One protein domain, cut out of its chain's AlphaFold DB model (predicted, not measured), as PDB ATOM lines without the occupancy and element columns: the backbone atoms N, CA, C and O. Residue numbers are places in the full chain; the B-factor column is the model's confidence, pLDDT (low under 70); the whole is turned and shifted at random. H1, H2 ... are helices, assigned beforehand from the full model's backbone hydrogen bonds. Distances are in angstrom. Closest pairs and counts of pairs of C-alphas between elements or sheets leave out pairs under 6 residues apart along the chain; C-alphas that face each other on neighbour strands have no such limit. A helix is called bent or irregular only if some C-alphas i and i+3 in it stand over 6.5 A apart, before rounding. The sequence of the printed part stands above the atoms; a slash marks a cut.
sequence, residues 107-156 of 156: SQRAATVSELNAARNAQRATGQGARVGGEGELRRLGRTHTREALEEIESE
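AT A GLANCE: This is residues 107 to 156 of the 156 residues of an uncharacterized protein of Phyllobacteriaceae bacterium (UniProt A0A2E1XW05). Two long helices, H1 and H2, make an open, wide V, joined at its corner by a tight link, with no core between the arms. The longer arm is H1, and H2 makes the other arm, with the two residues 155 and 156 after it at the tip. The printed part has 50 residues, with two named helices in the order H1, H2 and no named strand, and its class is all helix. It is extended, with a radius of gyration of the C-alphas of 19.3 A, and only just flat, spanning 58 by 29 by 7 A.

IN THESE COORDINATES: H1, the longest helix with 24 residues, covers residues 107 to 130 and measures 35.7 A from first to last C-alpha. It begins at C-alpha 107 at (-0.121, -18.123, -40.897) and ends at C-alpha 130 at (-20.689, -47.265, -41.742). H1 is neither bent nor irregular, but only just: C-alphas 126 and 129 are 6.0 A apart. H2 covers residues 134 to 154, 21 residues, and measures 29.8 A, ending at C-alpha 154 at (-52.484, -41.158, -32.623).

HOW THE PARTS SIT: H1 and H2 meet only through their link, the three residues 131 to 133. Residues 107 to 156 stand free: no two C-alphas 8 or more residues apart along the chain come within 10 A. Of the backbone O i to N i+4 pairs, 18 of 20 in H1 and 16 of 17 in H2 are within hydrogen-bond range.

THE WHOLE: The two C-alphas farthest apart are those of Ser 107 and Ser 155, at 58.0 A. The printed part has no cut, and Glu 156 is the chain's last residue. The mean pLDDT of the printed part is 86.5; residues 127 to 134 and residue 156 are under 70.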
ATOM      1  N   SER A 107      -0.550 -16.925 -41.629       93.00
ATOM      2  CA  SER A 107      -0.121 -18.123 -40.897       93.00
ATOM      3  C   SER A 107      -1.263 -18.767 -40.113       93.00
ATOM      4  O   SER A 107      -1.418 -19.987 -40.157       93.00
ATOM      5  N   GLN A 108      -2.110 -17.964 -39.462       95.38
ATOM      6  CA  GLN A 108      -3.309 -18.456 -38.779       95.38
ATOM      7  C   GLN A 108      -4.267 -19.125 -39.762       95.38
ATOM      8  O   GLN A 108      -4.741 -20.227 -39.508       95.38
ATOM      9  N   ARG A 109      -4.480 -18.516 -40.934       95.94
ATOM     10  CA  ARG A 109      -5.298 -19.108 -41.998       95.94
ATOM     11  C   ARG A 109      -4.771 -20.475 -42.431       95.94
ATOM     12  O   ARG A 109      -5.554 -21.413 -42.548       95.94
ATOM     13  N   ALA A 110      -3.464 -20.596 -42.666       96.62
ATOM     14  CA  ALA A 110      -2.848 -21.862 -43.056       96.62
ATOM     15  C   ALA A 110      -3.033 -22.945 -41.978       96.62
ATOM     16  O   ALA A 110      -3.394 -24.078 -42.304       96.62
ATOM     17  N   ALA A 111      -2.863 -22.583 -40.702       97.25
ATOM     18  CA  ALA A 111      -3.093 -23.482 -39.575       97.25
ATOM     19  C   ALA A 111      -4.556 -23.956 -39.510       97.25
ATOM     20  O   ALA A 111      -4.802 -25.162 -39.493       97.25
ATOM     21  N   THR A 112      -5.526 -23.037 -39.588       96.44
ATOM     22  CA  THR A 112      -6.960 -23.375 -39.573       96.44
ATOM     23  C   THR A 112      -7.349 -24.260 -40.757       96.44
ATOM     24  O   THR A 112      -8.106 -25.214 -40.603       96.44
ATOM     25  N   VAL A 113      -6.816 -23.995 -41.953       98.00
ATOM     26  CA  VAL A 113      -7.084 -24.835 -43.131       98.00
ATOM     27  C   VAL A 113      -6.523 -26.245 -42.941       98.00
ATOM     28  O   VAL A 113      -7.202 -27.220 -43.268       98.00
ATOM     29  N   SER A 114      -5.310 -26.372 -42.399       97.62
ATOM     30  CA  SER A 114      -4.710 -27.674 -42.094       97.62
ATOM     31  C   SER A 114      -5.557 -28.461 -41.092       97.62
ATOM     32  O   SER A 114      -5.850 -29.635 -41.320       97.62
ATOM     33  N   GLU A 115      -6.000 -27.807 -40.020       97.88
ATOM     34  CA  GLU A 115      -6.861 -28.401 -38.998       97.88
ATOM     35  C   GLU A 115      -8.201 -28.878 -39.580       97.88
ATOM     36  O   GLU A 115      -8.580 -30.038 -39.407       97.88
ATOM     37  N   LEU A 116      -8.882 -28.030 -40.358       98.06
ATOM     38  CA  LEU A 116     -10.150 -28.384 -41.006       98.06
ATOM     39  C   LEU A 116      -9.996 -29.559 -41.977       98.06
ATOM     40  O   LEU A 116     -10.877 -30.418 -42.068       98.06
ATOM     41  N   ASN A 117      -8.882 -29.617 -42.706       97.62
ATOM     42  CA  ASN A 117      -8.600 -30.730 -43.607       97.62
ATOM     43  C   ASN A 117      -8.350 -32.031 -42.834       97.62
ATOM     44  O   ASN A 117      -8.881 -33.073 -43.226       97.62
ATOM     45  N   ALA A 118      -7.612 -31.978 -41.723       97.19
ATOM     46  CA  ALA A 118      -7.397 -33.130 -40.852       97.19
ATOM     47  C   ALA A 118      -8.722 -33.644 -40.263       97.19
ATOM     48  O   ALA A 118      -9.018 -34.836 -40.370       97.19
ATOM     49  N   ALA A 119      -9.564 -32.747 -39.742       96.12
ATOM     50  CA  ALA A 119     -10.879 -33.092 -39.206       96.12
ATOM     51  C   ALA A 119     -11.787 -33.725 -40.273       96.12
ATOM     52  O   ALA A 119     -12.397 -34.769 -40.040       96.12
ATOM     53  N   ARG A 120     -11.825 -33.150 -41.484       95.12
ATOM     54  CA  ARG A 120     -12.598 -33.702 -42.607       95.12
ATOM     55  C   ARG A 120     -12.129 -35.107 -42.984       95.12
ATOM     56  O   ARG A 120     -12.953 -35.974 -43.272       95.12
ATOM     57  N   ASN A 121     -10.819 -35.341 -42.999       94.00
ATOM     58  CA  ASN A 121     -10.258 -36.652 -43.318       94.00
ATOM     59  C   ASN A 121     -10.582 -37.683 -42.231       94.00
ATOM     60  O   ASN A 121     -10.984 -38.797 -42.564       94.00
ATOM     61  N   ALA A 122     -10.496 -37.298 -40.956       91.25
ATOM     62  CA  ALA A 122     -10.894 -38.149 -39.838       91.25
ATOM     63  C   ALA A 122     -12.382 -38.534 -39.922       91.25
ATOM     64  O   ALA A 122     -12.723 -39.710 -39.846       91.25
ATOM     65  N   GLN A 123     -13.268 -37.569 -40.185       90.25
ATOM     66  CA  GLN A 123     -14.700 -37.831 -40.365       90.25
ATOM     67  C   GLN A 123     -14.989 -38.766 -41.544       90.25
ATOM     68  O   GLN A 123     -15.854 -39.636 -41.448       90.25
ATOM     69  N   ARG A 124     -14.267 -38.610 -42.661       87.31
ATOM     70  CA  ARG A 124     -14.392 -39.508 -43.819       87.31
ATOM     71  C   ARG A 124     -13.989 -40.934 -43.463       87.31
ATOM     72  O   ARG A 124     -14.752 -41.846 -43.772       87.31
ATOM     73  N   ALA A 125     -12.863 -41.104 -42.770       81.25
ATOM     74  CA  ALA A 125     -12.390 -42.411 -42.328       81.25
ATOM     75  C   ALA A 125     -13.408 -43.101 -41.401       81.25
ATOM     76  O   ALA A 125     -13.749 -44.262 -41.623       81.25
ATOM     77  N   THR A 126     -13.981 -42.371 -40.439       79.44
ATOM     78  CA  THR A 126     -15.042 -42.890 -39.558       79.44
ATOM     79  C   THR A 126     -16.324 -43.219 -40.334       79.44
ATOM     80  O   THR A 126     -16.957 -44.246 -40.100       79.44
ATOM     81  N   GLY A 127     -16.702 -42.385 -41.308       67.50
ATOM     82  CA  GLY A 127     -17.901 -42.576 -42.126       67.50
ATOM     83  C   GLY A 127     -17.792 -43.677 -43.189       67.50
ATOM     84  O   GLY A 127     -18.820 -44.166 -43.658       67.50
ATOM     85  N   GLN A 128     -16.585 -44.092 -43.583       61.28
ATOM     86  CA  GLN A 128     -16.386 -45.172 -44.557       61.28
ATOM     87  C   GLN A 128     -16.702 -46.563 -43.984       61.28
ATOM     88  O   GLN A 128     -17.185 -47.411 -44.732       61.28
ATOM     89  N   GLY A 129     -16.536 -46.780 -42.674       58.16
ATOM     90  CA  GLY A 129     -16.920 -48.037 -42.015       58.16
ATOM     91  C   GLY A 129     -18.438 -48.263 -41.949       58.16
ATOM     92  O   GLY A 129     -18.899 -49.393 -42.061       58.16
ATOM     93  N   ALA A 130     -19.228 -47.189 -41.853       59.94
ATOM     94  CA  ALA A 130     -20.689 -47.265 -41.742       59.94
ATOM     95  C   ALA A 130     -21.410 -47.482 -43.091       59.94
ATOM     96  O   ALA A 130     -22.537 -47.974 -43.132       59.94
ATOM     97  N   ARG A 131     -20.775 -47.133 -44.220       61.06
ATOM     98  CA  ARG A 131     -21.423 -47.151 -45.546       61.06
ATOM     99  C   ARG A 131     -21.556 -48.540 -46.178       61.06
ATOM    100  O   ARG A 131     -22.374 -48.691 -47.076       61.06
ATOM    101  N   VAL A 132     -20.792 -49.540 -45.729       59.06
ATOM    102  CA  VAL A 132     -20.784 -50.888 -46.341       59.06
ATOM    103  C   VAL A 132     -21.734 -51.875 -45.629       59.06
ATOM    104  O   VAL A 132     -22.046 -52.921 -46.185       59.06
ATOM    105  N   GLY A 133     -22.283 -51.529 -44.455       63.50
ATOM    106  CA  GLY A 133     -23.234 -52.376 -43.706       63.50
ATOM    107  C   GLY A 133     -24.618 -51.763 -43.434       63.50
ATOM    108  O   GLY A 133     -25.478 -52.428 -42.866       63.50
ATOM    109  N   GLY A 134     -24.850 -50.503 -43.820       69.62
ATOM    110  CA  GLY A 134     -25.924 -49.687 -43.241       69.62
ATOM    111  C   GLY A 134     -27.317 -49.781 -43.870       69.62
ATOM    112  O   GLY A 134     -28.262 -49.316 -43.250       69.62
ATOM    113  N   GLU A 135     -27.520 -50.348 -45.064       81.31
ATOM    114  CA  GLU A 135     -28.837 -50.254 -45.735       81.31
ATOM    115  C   GLU A 135     -29.956 -50.973 -44.956       81.31
ATOM    116  O   GLU A 135     -31.048 -50.431 -44.769       81.31
ATOM    117  N   GLY A 136     -29.682 -52.185 -44.464       86.94
ATOM    118  CA  GLY A 136     -30.641 -52.955 -43.668       86.94
ATOM    119  C   GLY A 136     -30.945 -52.298 -42.320       86.94
ATOM    120  O   GLY A 136     -32.100 -52.267 -41.892       86.94
ATOM    121  N   GLU A 137     -29.930 -51.718 -41.684       84.50
ATOM    122  CA  GLU A 137     -30.070 -51.007 -40.414       84.50
ATOM    123  C   GLU A 137     -30.815 -49.678 -40.579       84.50
ATOM    124  O   GLU A 137     -31.721 -49.395 -39.801       84.50
ATOM    125  N   LEU A 138     -30.552 -48.928 -41.652       85.56
ATOM    126  CA  LEU A 138     -31.300 -47.719 -42.010       85.56
ATOM    127  C   LEU A 138     -32.771 -48.035 -42.308       85.56
ATOM    128  O   LEU A 138     -33.665 -47.322 -41.855       85.56
ATOM    129  N   ARG A 139     -33.045 -49.136 -43.023       88.50
ATOM    130  CA  ARG A 139     -34.418 -49.581 -43.301       88.50
ATOM    131  C   ARG A 139     -35.134 -50.023 -42.020       88.50
ATOM    132  O   ARG A 139     -36.320 -49.738 -41.862       88.50
ATOM    133  N   ARG A 140     -34.434 -50.689 -41.094       90.31
ATOM    134  CA  ARG A 140     -34.968 -51.033 -39.765       90.31
ATOM    135  C   ARG A 140     -35.259 -49.777 -38.943       90.31
ATOM    136  O   ARG A 140     -36.368 -49.670 -38.431       90.31
ATOM    137  N   LEU A 141     -34.312 -48.842 -38.873       91.44
ATOM    138  CA  LEU A 141     -34.426 -47.589 -38.126       91.44
ATOM    139  C   LEU A 141     -35.593 -46.734 -38.632       91.44
ATOM    140  O   LEU A 141     -36.402 -46.270 -37.835       91.44
ATOM    141  N   GLY A 142     -35.743 -46.601 -39.955       90.25
ATOM    142  CA  GLY A 142     -36.895 -45.920 -40.548       90.25
ATOM    143  C   GLY A 142     -38.215 -46.586 -40.154       90.25
ATOM    144  O   GLY A 142     -39.143 -45.922 -39.713       90.25
ATOM    145  N   ARG A 143     -38.292 -47.923 -40.205       90.88
ATOM    146  CA  ARG A 143     -39.508 -48.658 -39.813       90.88
ATOM    147  C   ARG A 143     -39.851 -48.573 -38.326       90.88
ATOM    148  O   ARG A 143     -41.008 -48.830 -37.990       90.88
ATOM    149  N   THR A 144     -38.888 -48.343 -37.434       92.19
ATOM    150  CA  THR A 144     -39.153 -48.192 -35.995       92.19
ATOM    151  C   THR A 144     -39.545 -46.763 -35.663       92.19
ATOM    152  O   THR A 144     -40.609 -46.575 -35.087       92.19
ATOM    153  N   HIS A 145     -38.777 -45.776 -36.126       91.31
ATOM    154  CA  HIS A 145     -39.054 -44.370 -35.829       91.31
ATOM    155  C   HIS A 145     -40.353 -43.869 -36.455       91.31
ATOM    156  O   HIS A 145     -41.065 -43.097 -35.829       91.31
ATOM    157  N   THR A 146     -40.706 -44.322 -37.664       90.56
ATOM    158  CA  THR A 146     -41.998 -43.944 -38.256       90.56
ATOM    159  C   THR A 146     -43.172 -44.506 -37.458       90.56
ATOM    160  O   THR A 146     -44.204 -43.858 -37.389       90.56
ATOM    161  N   ARG A 147     -43.039 -45.690 -36.844       88.50
ATOM    162  CA  ARG A 147     -44.116 -46.257 -36.019       88.50
ATOM    163  C   ARG A 147     -44.271 -45.497 -34.709       88.50
ATOM    164  O   ARG A 147     -45.388 -45.168 -34.361       88.50
ATOM    165  N   GLU A 148     -43.159 -45.206 -34.043       90.19
ATOM    166  CA  GLU A 148     -43.146 -44.432 -32.797       90.19
ATOM    167  C   GLU A 148     -43.742 -43.034 -33.009       90.19
ATOM    168  O   GLU A 148     -44.624 -42.623 -32.266       90.19
ATOM    169  N   ALA A 149     -43.356 -42.354 -34.094       90.25
ATOM    170  CA  ALA A 149     -43.926 -41.058 -34.450       90.25
ATOM    171  C   ALA A 149     -45.430 -41.127 -34.772       90.25
ATOM    172  O   ALA A 149     -46.157 -40.180 -34.497       90.25
ATOM    173  N   LEU A 150     -45.907 -42.227 -35.368       92.56
ATOM    174  CA  LEU A 150     -47.338 -42.422 -35.624       92.56
ATOM    175  C   LEU A 150     -48.114 -42.724 -34.336       92.56
ATOM    176  O   LEU A 150     -49.181 -42.156 -34.154       92.56
ATOM    177  N   GLU A 151     -47.575 -43.554 -33.437       95.06
ATOM    178  CA  GLU A 151     -48.172 -43.811 -32.117       95.06
ATOM    179  C   GLU A 151     -48.308 -42.522 -31.298       95.06
ATOM    180  O   GLU A 151     -49.344 -42.314 -30.676       95.06
ATOM    181  N   GLU A 152     -47.303 -41.641 -31.336       93.88
ATOM    182  CA  GLU A 152     -47.353 -40.337 -30.666       93.88
ATOM    183  C   GLU A 152     -48.489 -39.461 -31.224       93.88
ATOM    184  O   GLU A 152     -49.315 -38.983 -30.452       93.88
ATOM    185  N   ILE A 153     -48.607 -39.347 -32.554       91.44
ATOM    186  CA  ILE A 153     -49.676 -38.578 -33.225       91.44
ATOM    187  C   ILE A 153     -51.072 -39.158 -32.947       91.44
ATOM    188  O   ILE A 153     -52.037 -38.413 -32.837       91.44
ATOM    189  N   GLU A 154     -51.202 -40.483 -32.874       91.69
ATOM    190  CA  GLU A 154     -52.484 -41.158 -32.623       91.69
ATOM    191  C   GLU A 154     -52.904 -41.123 -31.144       91.69
ATOM    192  O   GLU A 154     -54.049 -41.445 -30.822       91.69
ATOM    193  N   SER A 155     -51.984 -40.760 -30.248       87.25
ATOM    194  CA  SER A 155     -52.219 -40.669 -28.803       87.25
ATOM    195  C   SER A 155     -52.599 -39.267 -28.301       87.25
ATOM    196  O   SER A 155     -52.915 -39.126 -27.117       87.25
ATOM    197  N   GLU A 156     -52.600 -38.263 -29.186       66.81
ATOM    198  CA  GLU A 156     -53.152 -36.911 -28.965       66.81
ATOM    199  C   GLU A 156     -54.635 -36.814 -29.362       66.81
ATOM    200  O   GLU A 156     -55.389 -36.124 -28.632       66.81
TER     201      GLU A 156